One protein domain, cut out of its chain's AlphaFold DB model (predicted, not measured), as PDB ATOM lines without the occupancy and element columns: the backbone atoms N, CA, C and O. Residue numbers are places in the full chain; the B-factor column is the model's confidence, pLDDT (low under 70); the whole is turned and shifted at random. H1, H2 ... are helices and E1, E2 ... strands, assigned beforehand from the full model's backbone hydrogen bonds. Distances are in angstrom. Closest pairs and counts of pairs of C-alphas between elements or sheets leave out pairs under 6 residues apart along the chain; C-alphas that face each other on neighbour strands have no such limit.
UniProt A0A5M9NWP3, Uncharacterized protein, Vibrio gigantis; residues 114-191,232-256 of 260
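AT A GLANCE: This is residues 114 to 191 and 232 to 256 of the 260 residues of an uncharacterized protein of Vibrio gigantis (UniProt A0A5M9NWP3). Two small antiparallel sheets stand side by side, with H1 over one face of the first, E2 E4 E3, and the short helix H2 near one end of both. The second sheet, E1 E5 E7 E6, is strongly twisted; residues 245 to 252 loop out from it toward H1. The printed part has 103 residues, with named elements in the order E1, E2, H1, E3, E4, H2, E5, E6, E7, and the class is mixed, helices and strands. The whole is compact, with a radius of gyration of the C-alphas of 14.5 A and spans of 43 by 30 by 22 A.

IN THESE COORDINATES: E1, residues 114 to 120, begins with C-alpha 114 at (206.640, 375.656, 211.183) and is 18.9 A long. E2, residues 126 to 133, measures 19.3 A and bends by 68 degrees at residue 129. H1, residues 138 to 154, is 24.7 A long, with C-alpha 138 at (228.327, 394.926, 210.215). E3 is residues 161 to 165, and E4, residues 168 to 174, is 19.1 A long. H2 is residues 175 to 182 and E5 residues 187 to 191. After the cut come E6, residues 241 to 244, and E7, residues 253 to 256, whose C-alpha 256 is at (211.791, 370.284, 229.165).

HOW THE PARTS SIT: In the sheet E2 E4 E3, N 129 and O 171 are 2.8 A apart between E2 and E4, and N 163 and O 170 are 2.8 A apart in the hairpin E3 and E4. E2, H1, E3 form a split strand-helix-strand unit, with E4 between its two strands and a right-handed crossover. H1 is on this sheet at a height of 9.2 A, along the strands at 10 degrees to E4 on the local plane; it lies over E4 and only just over E3, on which 3 of its C-alphas fall. The closest C-alphas of H1 and E4 are those of Tyr 145 and Leu 171, 6.7 A. H1 and H2 with this sheet make two layers, helices on one face of a sheet. H2 is on both sheets; the closest C-alphas of H2 and E2 are those of Thr 175 and Glu 126, 5.2 A. E2 and E5 are near each other, with 6 pairs of C-alphas within 10 A. In the other sheet, N 119 and O 189 are 2.9 A apart between E1 and E5, N 188 and O 255 2.8 A between E5 and E7, and N 244 and O 254 2.8 A in the hairpin E6 and E7. In H1 and H2 every O i to N i+4 pair is within hydrogen-bond range.

THE WHOLE: The C-alphas of Glu 139 and Asn 239 are the two farthest apart, 43.3 A. Residues 192 to 231 are not printed, and C-alphas 191 and 232 are 16.3 A apart across the cut. Of the links that are printed whole, none is long. The mean pLDDT of the printed part is 82.8; residues 122 to 124 and 232 to 241 are under 70.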
ATOM      1  N   VAL A 114     205.411 375.053 210.651       77.69
ATOM      2  CA  VAL A 114     206.640 375.656 211.183       77.69
ATOM      3  C   VAL A 114     207.647 374.538 211.467       77.69
ATOM      4  O   VAL A 114     207.298 373.478 211.987       77.69
ATOM      5  N   ALA A 115     208.888 374.732 211.033       77.12
ATOM      6  CA  ALA A 115     209.991 373.822 211.289       77.12
ATOM      7  C   ALA A 115     210.844 374.373 212.429       77.12
ATOM      8  O   ALA A 115     211.157 375.564 212.446       77.12
ATOM      9  N   HIS A 116     211.258 373.489 213.334       79.44
ATOM     10  CA  HIS A 116     212.165 373.823 214.425       79.44
ATOM     11  C   HIS A 116     213.425 372.960 214.338       79.44
ATOM     12  O   HIS A 116     213.337 371.761 214.069       79.44
ATOM     13  N   SER A 117     214.593 373.546 214.592       80.31
ATOM     14  CA  SER A 117     215.751 372.783 215.062       80.31
ATOM     15  C   SER A 117     215.623 372.621 216.565       80.31
ATOM     16  O   SER A 117     215.391 373.610 217.256       80.31
ATOM     17  N   SER A 118     215.779 371.398 217.055       79.44
ATOM     18  CA  SER A 118     215.775 371.100 218.486       79.44
ATOM     19  C   SER A 118     217.138 370.531 218.840       79.44
ATOM     20  O   SER A 118     217.538 369.528 218.252       79.44
ATOM     21  N   ASN A 119     217.841 371.185 219.754       80.19
ATOM     22  CA  ASN A 119     219.112 370.713 220.279       80.19
ATOM     23  C   ASN A 119     218.914 370.426 221.759       80.19
ATOM     24  O   ASN A 119     218.567 371.331 222.517       80.19
ATOM     25  N   LEU A 120     219.113 369.172 222.156       81.69
ATOM     26  CA  LEU A 120     219.264 368.857 223.568       81.69
ATOM     27  C   LEU A 120     220.532 369.565 224.048       81.69
ATOM     28  O   LEU A 120     221.581 369.451 223.409       81.69
ATOM     29  N   ILE A 121     220.411 370.323 225.128       80.81
ATOM     30  CA  ILE A 121     221.511 370.977 225.827       80.81
ATOM     31  C   ILE A 121     222.243 369.872 226.594       80.81
ATOM     32  O   ILE A 121     222.127 369.724 227.801       80.81
ATOM     33  N   THR A 122     222.923 369.002 225.848       67.44
ATOM     34  CA  THR A 122     223.848 368.024 226.417       67.44
ATOM     35  C   THR A 122     225.184 368.699 226.688       67.44
ATOM     36  O   THR A 122     225.405 369.837 226.273       67.44
ATOM     37  N   SER A 123     226.094 367.963 227.328       58.22
ATOM     38  CA  SER A 123     227.469 368.315 227.717       58.22
ATOM     39  C   SER A 123     228.396 368.887 226.622       58.22
ATOM     40  O   SER A 123     229.611 368.863 226.780       58.22
ATOM     41  N   SER A 124     227.874 369.358 225.488       63.84
ATOM     42  CA  SER A 124     228.520 370.403 224.696       63.84
ATOM     43  C   SER A 124     228.852 371.610 225.575       63.84
ATOM     44  O   SER A 124     228.047 371.986 226.421       63.84
ATOM     45  N   ASP A 125     230.011 372.231 225.371       76.19
ATOM     46  CA  ASP A 125     230.464 373.308 226.259       76.19
ATOM     47  C   ASP A 125     229.617 374.587 226.125       76.19
ATOM     48  O   ASP A 125     229.455 375.320 227.102       76.19
ATOM     49  N   GLU A 126     229.033 374.840 224.943       88.38
ATOM     50  CA  GLU A 126     228.343 376.092 224.610       88.38
ATOM     51  C   GLU A 126     227.067 375.902 223.771       88.38
ATOM     52  O   GLU A 126     227.027 375.120 222.815       88.38
ATOM     53  N   VAL A 127     226.067 376.750 224.026       88.94
ATOM     54  CA  VAL A 127     224.833 376.886 223.238       88.94
ATOM     55  C   VAL A 127     224.743 378.297 222.665       88.94
ATOM     56  O   VAL A 127     225.014 379.279 223.349       88.94
ATOM     57  N   SER A 128     224.338 378.428 221.396       90.62
ATOM     58  CA  SER A 128     224.046 379.742 220.804       90.62
ATOM     59  C   SER A 128     222.592 380.139 221.052       90.62
ATOM     60  O   SER A 128     221.699 379.502 220.493       90.62
ATOM     61  N   LEU A 129     222.373 381.202 221.825       91.25
ATOM     62  CA  LEU A 129     221.046 381.736 222.149       91.25
ATOM     63  C   LEU A 129     220.499 382.665 221.070       91.25
ATOM     64  O   LEU A 129     219.293 382.758 220.880       91.25
ATOM     65  N   VAL A 130     221.382 383.352 220.346       90.75
ATOM     66  CA  VAL A 130     221.007 384.209 219.216       90.75
ATOM     67  C   VAL A 130     221.962 383.927 218.065       90.75
ATOM     68  O   VAL A 130     223.171 383.815 218.283       90.75
ATOM     69  N   ARG A 131     221.456 383.797 216.834       88.81
ATOM     70  CA  ARG A 131     222.286 383.790 215.617       88.81
ATOM     71  C   ARG A 131     221.667 384.610 214.501       88.81
ATOM     72  O   ARG A 131     220.471 384.488 214.229       88.81
ATOM     73  N   GLY A 132     222.510 385.318 213.769       85.38
ATOM     74  CA  GLY A 132     222.130 386.147 212.633       85.38
ATOM     75  C   GLY A 132     223.235 386.206 211.587       85.38
ATOM     76  O   GLY A 132     224.325 385.667 211.781       85.38
ATOM     77  N   LYS A 133     222.933 386.846 210.461       85.69
ATOM     78  CA  LYS A 133     223.924 387.229 209.449       85.69
ATOM     79  C   LYS A 133     224.249 388.709 209.614       85.69
ATOM     80  O   LYS A 133     223.407 389.437 210.135       85.69
ATOM     81  N   TYR A 134     225.426 389.135 209.161       80.38
ATOM     82  CA  TYR A 134     225.692 390.566 209.016       80.38
ATOM     83  C   TYR A 134     224.694 391.174 208.027       80.38
ATOM     84  O   TYR A 134     224.396 390.579 206.988       80.38
ATOM     85  N   SER A 135     224.171 392.339 208.377       82.44
ATOM     86  CA  SER A 135     223.546 393.268 207.445       82.44
ATOM     87  C   SER A 135     224.619 394.010 206.643       82.44
ATOM     88  O   SER A 135     225.819 393.833 206.863       82.44
ATOM     89  N   ASP A 136     224.184 394.912 205.764       77.88
ATOM     90  CA  ASP A 136     225.072 395.846 205.061       77.88
ATOM     91  C   ASP A 136     225.812 396.811 206.017       77.88
ATOM     92  O   ASP A 136     226.686 397.559 205.586       77.88
ATOM     93  N   THR A 137     225.489 396.792 207.319       80.75
ATOM     94  CA  THR A 137     226.158 397.566 208.380       80.75
ATOM     95  C   THR A 137     226.701 396.659 209.500       80.75
ATOM     96  O   THR A 137     226.121 396.621 210.593       80.75
ATOM     97  N   PRO A 138     227.811 395.926 209.275       84.25
ATOM     98  CA  PRO A 138     228.327 394.926 210.215       84.25
ATOM     99  C   PRO A 138     228.653 395.468 211.612       84.25
ATOM    100  O   PRO A 138     228.407 394.790 212.610       84.25
ATOM    101  N   GLU A 139     229.168 396.695 211.715       87.75
ATOM    102  CA  GLU A 139     229.563 397.310 212.989       87.75
ATOM    103  C   GLU A 139     228.357 397.520 213.908       87.75
ATOM    104  O   GLU A 139     228.441 397.295 215.118       87.75
ATOM    105  N   ARG A 140     227.215 397.909 213.328       89.31
ATOM    106  CA  ARG A 140     225.963 398.086 214.068       89.31
ATOM    107  C   ARG A 140     225.453 396.753 214.604       89.31
ATOM    108  O   ARG A 140     225.009 396.689 215.748       89.31
ATOM    109  N   ASP A 141     225.542 395.691 213.808       88.75
ATOM    110  CA  ASP A 141     225.112 394.361 214.238       88.75
ATOM    111  C   ASP A 141     226.004 393.810 215.349       88.75
ATOM    112  O   ASP A 141     225.497 393.295 216.343       88.75
ATOM    113  N   ILE A 142     227.324 393.978 215.233       90.81
ATOM    114  CA  ILE A 142     228.273 393.600 216.289       90.81
ATOM    115  C   ILE A 142     227.946 394.341 217.589       90.81
ATOM    116  O   ILE A 142     227.912 393.723 218.654       90.81
ATOM    117  N   GLN A 143     227.664 395.644 217.512       93.38
ATOM    118  CA  GLN A 143     227.306 396.434 218.688       93.38
ATOM    119  C   GLN A 143     226.009 395.936 219.339       93.38
ATOM    120  O   GLN A 143     225.995 395.713 220.548       93.38
ATOM    121  N   ASN A 144     224.969 395.652 218.551       93.50
ATOM    122  CA  ASN A 144     223.717 395.088 219.066       93.50
ATOM    123  C   ASN A 144     223.945 393.756 219.805       93.50
ATOM    124  O   ASN A 144     223.391 393.539 220.879       93.50
ATOM    125  N   TYR A 145     224.788 392.868 219.262       94.62
ATOM    126  CA  TYR A 145     225.132 391.601 219.920       94.62
ATOM    127  C   TYR A 145     225.936 391.813 221.207       94.62
ATOM    128  O   TYR A 145     225.759 391.068 222.170       94.62
ATOM    129  N   ASN A 146     226.804 392.825 221.248       95.38
ATOM    130  CA  ASN A 146     227.536 393.186 222.461       95.38
ATOM    131  C   ASN A 146     226.618 393.744 223.552       95.38
ATOM    132  O   ASN A 146     226.879 393.500 224.727       95.38
ATOM    133  N   ASP A 147     225.558 394.463 223.189       96.00
ATOM    134  CA  ASP A 147     224.576 394.949 224.158       96.00
ATOM    135  C   ASP A 147     223.721 393.792 224.698       96.00
ATOM    136  O   ASP A 147     223.662 393.612 225.910       96.00
ATOM    137  N   MET A 148     223.243 392.887 223.835       96.12
ATOM    138  CA  MET A 148     222.592 391.636 224.276       96.12
ATOM    139  C   MET A 148     223.503 390.773 225.164       96.12
ATOM    140  O   MET A 148     223.046 390.113 226.096       96.12
ATOM    141  N   ARG A 149     224.814 390.758 224.891       96.50
ATOM    142  CA  ARG A 149     225.792 390.075 225.747       96.50
ATOM    143  C   ARG A 149     225.828 390.678 227.151       96.50
ATOM    144  O   ARG A 149     225.943 389.912 228.102       96.50
ATOM    145  N   LYS A 150     225.766 392.007 227.291       96.19
ATOM    146  CA  LYS A 150     225.725 392.657 228.614       96.19
ATOM    147  C   LYS A 150     224.469 392.240 229.370       96.19
ATOM    148  O   LYS A 150     224.598 391.804 230.506       96.19
ATOM    149  N   ASP A 151     223.316 392.241 228.701       95.44
ATOM    150  CA  ASP A 151     222.051 391.811 229.305       95.44
ATOM    151  C   ASP A 151     222.140 390.374 229.852       95.44
ATOM    152  O   ASP A 151     221.682 390.095 230.957       95.44
ATOM    153  N   LEU A 152     222.778 389.449 229.121       94.69
ATOM    154  CA  LEU A 152     222.997 388.078 229.607       94.69
ATOM    155  C   LEU A 152     223.943 388.007 230.807       94.69
ATOM    156  O   LEU A 152     223.696 387.229 231.728       94.69
ATOM    157  N   ILE A 153     225.013 388.801 230.810       95.25
ATOM    158  CA  ILE A 153     225.944 388.858 231.944       95.25
ATOM    159  C   ILE A 153     225.222 389.372 233.192       95.25
ATOM    160  O   ILE A 153     225.380 388.785 234.261       95.25
ATOM    161  N   ASP A 154     224.381 390.397 233.046       94.06
ATOM    162  CA  ASP A 154     223.572 390.954 234.136       94.06
ATOM    163  C   ASP A 154     222.539 389.942 234.669       94.06
ATOM    164  O   ASP A 154     222.197 389.958 235.851       94.06
ATOM    165  N   LEU A 155     222.097 389.003 233.826       91.69
ATOM    166  CA  LEU A 155     221.250 387.860 234.198       91.69
ATOM    167  C   LEU A 155     222.023 386.688 234.834       91.69
ATOM    168  O   LEU A 155     221.411 385.683 235.198       91.69
ATOM    169  N   GLY A 156     223.346 386.799 234.981       92.88
ATOM    170  CA  GLY A 156     224.201 385.792 235.613       92.88
ATOM    171  C   GLY A 156     224.910 384.833 234.652       92.88
ATOM    172  O   GLY A 156     225.579 383.911 235.117       92.88
ATOM    173  N   PHE A 157     224.820 385.040 233.335       94.94
ATOM    174  CA  PHE A 157     225.541 384.243 232.333       94.94
ATOM    175  C   PHE A 157     226.932 384.832 232.067       94.94
ATOM    176  O   PHE A 157     227.170 385.531 231.079       94.94
ATOM    177  N   SER A 158     227.871 384.565 232.972       94.31
ATOM    178  CA  SER A 158     229.234 385.108 232.925       94.31
ATOM    179  C   SER A 158     230.040 384.641 231.709       94.31
ATOM    180  O   SER A 158     230.942 385.348 231.249       94.31
ATOM    181  N   THR A 159     229.689 383.483 231.145       94.44
ATOM    182  CA  THR A 159     230.329 382.921 229.946       94.44
ATOM    183  C   THR A 159     229.765 383.475 228.638       94.44
ATOM    184  O   THR A 159     230.160 383.020 227.562       94.44
ATOM    185  N   ALA A 160     228.855 384.456 228.690       95.50
ATOM    186  CA  ALA A 160     228.269 385.029 227.489       95.50
ATOM    187  C   ALA A 160     229.347 385.623 226.564       95.50
ATOM    188  O   ALA A 160     230.121 386.508 226.949       95.50
ATOM    189  N   THR A 161     229.387 385.165 225.314       95.19
ATOM    190  CA  THR A 161     230.353 385.612 224.300       95.19
ATOM    191  C   THR A 161     229.687 385.876 222.957       95.19
ATOM    192  O   THR A 161     228.738 385.201 222.554       95.19
ATOM    193  N   VAL A 162     230.211 386.871 222.238       93.62
ATOM    194  CA  VAL A 162     229.861 387.114 220.837       93.62
ATOM    195  C   VAL A 162     230.883 386.391 219.966       93.62
ATOM    196  O   VAL A 162     232.077 386.677 220.015       93.62
ATOM    197  N   SER A 163     230.413 385.437 219.172       90.88
ATOM    198  CA  SER A 163     231.208 384.678 218.214       90.88
ATOM    199  C   SER A 163     230.991 385.237 216.811       90.88
ATOM    200  O   SER A 163     229.859 385.308 216.326       90.88
ATOM    201  N   LEU A 164     232.093 385.634 216.173       88.12
ATOM    202  CA  LEU A 164     232.129 386.193 214.824       88.12
ATOM    203  C   LEU A 164     232.648 385.127 213.853       88.12
ATOM    204  O   LEU A 164     233.764 384.635 213.999       88.12
ATOM    205  N   ALA A 165     231.842 384.772 212.857       83.69
ATOM    206  CA  ALA A 165     232.243 383.966 211.702       83.69
ATOM    207  C   ALA A 165     232.083 384.804 210.418       83.69
ATOM    208  O   ALA A 165     231.430 385.843 210.478       83.69
ATOM    209  N   PRO A 166     232.636 384.386 209.258       76.88
ATOM    210  CA  PRO A 166     232.734 385.233 208.059       76.88
ATOM    211  C   PRO A 166     231.430 385.912 207.624       76.88
ATOM    212  O   PRO A 166     231.444 387.062 207.209       76.88
ATOM    213  N   VAL A 167     230.294 385.223 207.772       78.31
ATOM    214  CA  VAL A 167     228.969 385.737 207.381       78.31
ATOM    215  C   VAL A 167     227.927 385.637 208.497       78.31
ATOM    216  O   VAL A 167     226.738 385.846 208.256       78.31
ATOM    217  N   THR A 168     228.339 385.274 209.716       84.94
ATOM    218  CA  THR A 168     227.415 384.994 210.824       84.94
ATOM    219  C   THR A 168     227.894 385.564 212.148       84.94
ATOM    220  O   THR A 168     229.062 385.426 212.503       84.94
ATOM    221  N   LEU A 169     226.942 386.085 212.916       90.06
ATOM    222  CA  LEU A 169     227.077 386.500 214.307       90.06
ATOM    223  C   LEU A 169     226.349 385.503 215.202       90.06
ATOM    224  O   LEU A 169     225.281 384.996 214.842       90.06
ATOM    225  N   SER A 170     226.904 385.195 216.369       92.12
ATOM    226  CA  SER A 170     226.231 384.350 217.358       92.12
ATOM    227  C   SER A 170     226.509 384.817 218.779       92.12
ATOM    228  O   SER A 170     227.657 385.070 219.124       92.12
ATOM    229  N   LEU A 171     225.471 384.876 219.610       94.44
ATOM    230  CA  LEU A 171     225.579 385.063 221.054       94.44
ATOM    231  C   LEU A 171     225.527 383.690 221.717       94.44
ATOM    232  O   LEU A 171     224.559 382.949 221.517       94.44
ATOM    233  N   LYS A 172     226.578 383.325 222.445       94.25
ATOM    234  CA  LYS A 172     226.740 382.005 223.053       94.25
ATOM    235  C   LYS A 172     226.881 382.098 224.560       94.25
ATOM    236  O   LYS A 172     227.434 383.076 225.046       94.25
ATOM    237  N   VAL A 173     226.433 381.065 225.260       93.81
ATOM    238  CA  VAL A 173     226.635 380.865 226.702       93.81
ATOM    239  C   VAL A 173     227.010 379.412 226.964       93.81
ATOM    240  O   VAL A 173     226.736 378.541 226.132       93.81
ATOM    241  N   SER A 174     227.596 379.135 228.121       92.00
ATOM    242  CA  SER A 174     227.883 377.772 228.544       92.00
ATOM    243  C   SER A 174     226.601 376.995 228.829       92.00
ATOM    244  O   SER A 174     225.682 377.479 229.493       92.00
ATOM    245  N   THR A 175     226.580 375.741 228.385       89.94
ATOM    246  CA  THR A 175     225.550 374.756 228.741       89.94
ATOM    247  C   THR A 175     225.386 374.639 230.256       89.94
ATOM    248  O   THR A 175     224.259 374.567 230.739       89.94
ATOM    249  N   GLN A 176     226.482 374.692 231.023       89.19
ATOM    250  CA  GLN A 176     226.426 374.573 232.481       89.19
ATOM    251  C   GLN A 176     225.673 375.742 233.126       89.19
ATOM    252  O   GLN A 176     224.905 375.531 234.061       89.19
ATOM    253  N   GLU A 177     225.860 376.969 232.629       91.25
ATOM    254  CA  GLU A 177     225.131 378.133 233.143       91.25
ATOM    255  C   GLU A 177     223.631 378.028 232.844       91.25
ATOM    256  O   GLU A 177     222.820 378.370 233.699       91.25
ATOM    257  N   LEU A 178     223.247 377.474 231.687       89.62
ATOM    258  CA  LEU A 178     221.841 377.202 231.360       89.62
ATOM    259  C   LEU A 178     221.242 376.121 232.268       89.62
ATOM    260  O   LEU A 178     220.172 376.328 232.836       89.62
ATOM    261  N   VAL A 179     221.940 374.999 232.459       87.94
ATOM    262  CA  VAL A 179     221.513 373.924 233.374       87.94
ATOM    263  C   VAL A 179     221.344 374.458 234.796       87.94
ATOM    264  O   VAL A 179     220.334 374.172 235.441       87.94
ATOM    265  N   ASN A 180     222.279 375.287 235.267       89.06
ATOM    266  CA  ASN A 180     222.210 375.917 236.584       89.06
ATOM    267  C   ASN A 180     221.039 376.903 236.695       89.06
ATOM    268  O   ASN A 180     220.328 376.883 237.696       89.06
ATOM    269  N   TYR A 181     220.825 377.739 235.675       89.62
ATOM    270  CA  TYR A 181     219.746 378.729 235.645       89.62
ATOM    271  C   TYR A 181     218.363 378.071 235.720       89.62
ATOM    272  O   TYR A 181     217.499 378.508 236.478       89.62
ATOM    273  N   PHE A 182     218.154 376.994 234.960       87.44
ATOM    274  CA  PHE A 182     216.869 376.294 234.901       87.44
ATOM    275  C   PHE A 182     216.727 375.164 235.936       87.44
ATOM    276  O   PHE A 182     215.620 374.668 236.150       87.44
ATOM    277  N   GLY A 183     217.820 374.728 236.573       86.50
ATOM    278  CA  GLY A 183     217.831 373.637 237.556       86.50
ATOM    279  C   GLY A 183     217.436 372.271 236.976       86.50
ATOM    280  O   GLY A 183     216.769 371.476 237.653       86.50
ATOM    281  N   ARG A 184     217.756 372.024 235.698       80.75
ATOM    282  CA  ARG A 184     217.355 370.837 234.922       80.75
ATOM    283  C   ARG A 184     218.445 370.452 233.923       80.75
ATOM    284  O   ARG A 184     219.027 371.327 233.296       80.75
ATOM    285  N   GLU A 185     218.678 369.156 233.743       77.62
ATOM    286  CA  GLU A 185     219.682 368.645 232.793       77.62
ATOM    287  C   GLU A 185     219.081 368.367 231.399       77.62
ATOM    288  O   GLU A 185     219.735 368.591 230.386       77.62
ATOM    289  N   ASP A 186     217.799 367.991 231.323       79.62
ATOM    290  CA  ASP A 186     217.118 367.629 230.068       79.62
ATOM    291  C   ASP A 186     216.440 368.822 229.375       79.62
ATOM    292  O   ASP A 186     215.239 368.817 229.080       79.62
ATOM    293  N   ILE A 187     217.212 369.878 229.128       84.00
ATOM    294  CA  ILE A 187     216.708 371.093 228.480       84.00
ATOM    295  C   ILE A 187     216.927 370.993 226.977       84.00
ATOM    296  O   ILE A 187     218.030 370.756 226.498       84.00
ATOM    297  N   VAL A 188     215.882 371.231 226.200       86.00
ATOM    298  CA  VAL A 188     215.935 371.300 224.743       86.00
ATOM    299  C   VAL A 188     215.805 372.753 224.314       86.00
ATOM    300  O   VAL A 188     214.781 373.388 224.554       86.00
ATOM    301  N   TYR A 189     216.817 373.270 223.621       86.88
ATOM    302  CA  TYR A 189     216.729 374.560 222.946       86.88
ATOM    303  C   TYR A 189     216.106 374.383 221.557       86.88
ATOM    304  O   TYR A 189     216.635 373.653 220.708       86.88
ATOM    305  N   ARG A 190     214.970 375.042 221.316       82.88
ATOM    306  CA  ARG A 190     214.201 374.955 220.070       82.88
ATOM    307  C   ARG A 190     214.191 376.295 219.361       82.88
ATOM    308  O   ARG A 190     213.681 377.280 219.875       82.88
ATOM    309  N   ARG A 191     214.663 376.312 218.120       82.69
ATOM    310  CA  ARG A 191     214.642 377.504 217.269       82.69
ATOM    311  C   ARG A 191     213.818 377.256 216.024       82.69
ATOM    312  O   ARG A 191     213.997 376.231 215.365       82.69
ATOM    313  N   SER A 232     198.376 371.660 215.777       40.34
ATOM    314  CA  SER A 232     199.739 371.247 215.434       40.34
ATOM    315  C   SER A 232     200.069 369.746 215.573       40.34
ATOM    316  O   SER A 232     201.053 369.406 216.189       40.34
ATOM    317  N   ARG A 233     199.308 368.786 215.035       41.59
ATOM    318  CA  ARG A 233     199.148 367.473 215.690       41.59
ATOM    319  C   ARG A 233     199.177 367.611 217.225       41.59
ATOM    320  O   ARG A 233     200.072 366.987 217.768       41.59
ATOM    321  N   GLU A 234     198.328 368.426 217.878       41.81
ATOM    322  CA  GLU A 234     198.426 368.671 219.344       41.81
ATOM    323  C   GLU A 234     199.886 368.568 219.801       41.81
ATOM    324  O   GLU A 234     200.178 367.560 220.426       41.81
ATOM    325  N   ASP A 235     200.798 369.402 219.265       44.62
ATOM    326  CA  ASP A 235     202.244 369.137 219.162       44.62
ATOM    327  C   ASP A 235     202.646 367.798 219.779       44.62
ATOM    328  O   ASP A 235     202.591 367.653 221.000       44.62
ATOM    329  N   SER A 236     203.170 366.833 219.024       44.91
ATOM    330  CA  SER A 236     203.782 365.648 219.660       44.91
ATOM    331  C   SER A 236     204.762 366.005 220.805       44.91
ATOM    332  O   SER A 236     205.133 365.128 221.569       44.91
ATOM    333  N   TYR A 237     205.129 367.292 220.909       44.22
ATOM    334  CA  TYR A 237     205.794 368.013 221.982       44.22
ATOM    335  C   TYR A 237     204.943 368.672 223.103       44.22
ATOM    336  O   TYR A 237     205.446 368.734 224.212       44.22
ATOM    337  N   LEU A 238     203.700 369.134 222.911       42.84
ATOM    338  CA  LEU A 238     202.805 369.624 223.990       42.84
ATOM    339  C   LEU A 238     202.469 368.503 224.990       42.84
ATOM    340  O   LEU A 238     202.393 368.720 226.204       42.84
ATOM    341  N   ASN A 239     202.343 367.277 224.474       46.50
ATOM    342  CA  ASN A 239     202.227 366.067 225.285       46.50
ATOM    343  C   ASN A 239     203.590 365.498 225.725       46.50
ATOM    344  O   ASN A 239     203.621 364.635 226.598       46.50
ATOM    345  N   SER A 240     204.714 365.979 225.173       52.44
ATOM    346  CA  SER A 240     206.058 365.501 225.528       52.44
ATOM    347  C   SER A 240     206.917 366.517 226.268       52.44
ATOM    348  O   SER A 240     208.077 366.209 226.493       52.44
ATOM    349  N   GLY A 241     206.421 367.701 226.629       65.75
ATOM    350  CA  GLY A 241     207.237 368.728 227.267       65.75
ATOM    351  C   GLY A 241     206.505 370.027 227.587       65.75
ATOM    352  O   GLY A 241     205.359 370.217 227.184       65.75
ATOM    353  N   GLU A 242     207.167 370.915 228.324       76.88
ATOM    354  CA  GLU A 242     206.673 372.262 228.651       76.88
ATOM    355  C   GLU A 242     207.734 373.308 228.311       76.88
ATOM    356  O   GLU A 242     208.927 373.095 228.556       76.88
ATOM    357  N   ALA A 243     207.297 374.427 227.725       81.44
ATOM    358  CA  ALA A 243     208.160 375.573 227.487       81.44
ATOM    359  C   ALA A 243     208.525 376.218 228.831       81.44
ATOM    360  O   ALA A 243     207.647 376.541 229.632       81.44
ATOM    361  N   ILE A 244     209.819 376.417 229.068       83.62
ATOM    362  CA  ILE A 244     210.311 377.128 230.241       83.62
ATOM    363  C   ILE A 244     210.434 378.611 229.880       83.62
ATOM    364  O   ILE A 244     211.083 378.937 228.879       83.62
ATOM    365  N   PRO A 245     209.877 379.527 230.684       84.50
ATOM    366  CA  PRO A 245     210.122 380.949 230.508       84.50
ATOM    367  C   PRO A 245     211.619 381.271 230.607       84.50
ATOM    368  O   PRO A 245     212.282 380.879 231.567       84.50
ATOM    369  N   PHE A 246     212.139 382.026 229.642       87.50
ATOM    370  CA  PHE A 246     213.477 382.609 229.686       87.50
ATOM    371  C   PHE A 246     213.367 384.111 229.453       87.50
ATOM    372  O   PHE A 246     212.765 384.548 228.474       87.50
ATOM    373  N   VAL A 247     213.925 384.898 230.370       85.25
ATOM    374  CA  VAL A 247     213.847 386.363 230.338       85.25
ATOM    375  C   VAL A 247     215.228 386.907 229.999       85.25
ATOM    376  O   VAL A 247     215.936 387.404 230.862       85.25
ATOM    377  N   GLY A 248     215.626 386.750 228.739       87.25
ATOM    378  CA  GLY A 248     216.896 387.226 228.201       87.25
ATOM    379  C   GLY A 248     216.891 387.185 226.672       87.25
ATOM    380  O   GLY A 248     215.949 386.655 226.077       87.25
ATOM    381  N   PRO A 249     217.915 387.740 226.004       89.12
ATOM    382  CA  PRO A 249     217.990 387.713 224.549       89.12
ATOM    383  C   PRO A 249     218.154 386.273 224.042       89.12
ATOM    384  O   PRO A 249     219.201 385.644 224.211       89.12
ATOM    385  N   CYS A 250     217.109 385.755 223.397       89.38
ATOM    386  CA  CYS A 250     217.100 384.460 222.727       89.38
ATOM    387  C   CYS A 250     216.234 384.506 221.460       89.38
ATOM    388  O   CYS A 250     215.230 385.211 221.400       89.38
ATOM    389  N   ASP A 251     216.612 383.738 220.438       89.38
ATOM    390  CA  ASP A 251     215.852 383.598 219.184       89.38
ATOM    391  C   ASP A 251     215.061 382.284 219.083       89.38
ATOM    392  O   ASP A 251     214.593 381.889 218.009       89.38
ATOM    393  N   GLY A 252     214.914 381.608 220.217       85.06
ATOM    394  CA  GLY A 252     214.229 380.339 220.372       85.06
ATOM    395  C   GLY A 252     213.630 380.196 221.764       85.06
ATOM    396  O   GLY A 252     213.623 381.130 222.560       85.06
ATOM    397  N   GLU A 253     213.130 379.004 222.045       87.25
ATOM    398  CA  GLU A 253     212.452 378.655 223.287       87.25
ATOM    399  C   GLU A 253     213.172 377.490 223.964       87.25
ATOM    400  O   GLU A 253     213.675 376.578 223.297       87.25
ATOM    401  N   PHE A 254     213.172 377.486 225.292       87.25
ATOM    402  CA  PHE A 254     213.657 376.363 226.088       87.25
ATOM    403  C   PHE A 254     212.491 375.460 226.460       87.25
ATOM    404  O   PHE A 254     211.417 375.937 226.809       87.25
ATOM    405  N   TRP A 255     212.696 374.154 226.366       86.00
ATOM    406  CA  TRP A 255     211.668 373.147 226.600       86.00
ATOM    407  C   TRP A 255     212.230 372.027 227.471       86.00
ATOM    408  O   TRP A 255     213.362 371.605 227.253       86.00
ATOM    409  N   ILE A 256     211.447 371.505 228.412       77.94
ATOM    410  CA  ILE A 256     211.791 370.284 229.165       77.94
ATOM    411  C   ILE A 256     210.887 369.161 228.693       77.94
ATOM    412  O   ILE A 256     209.690 369.388 228.535       77.94
TER     413      ILE A 256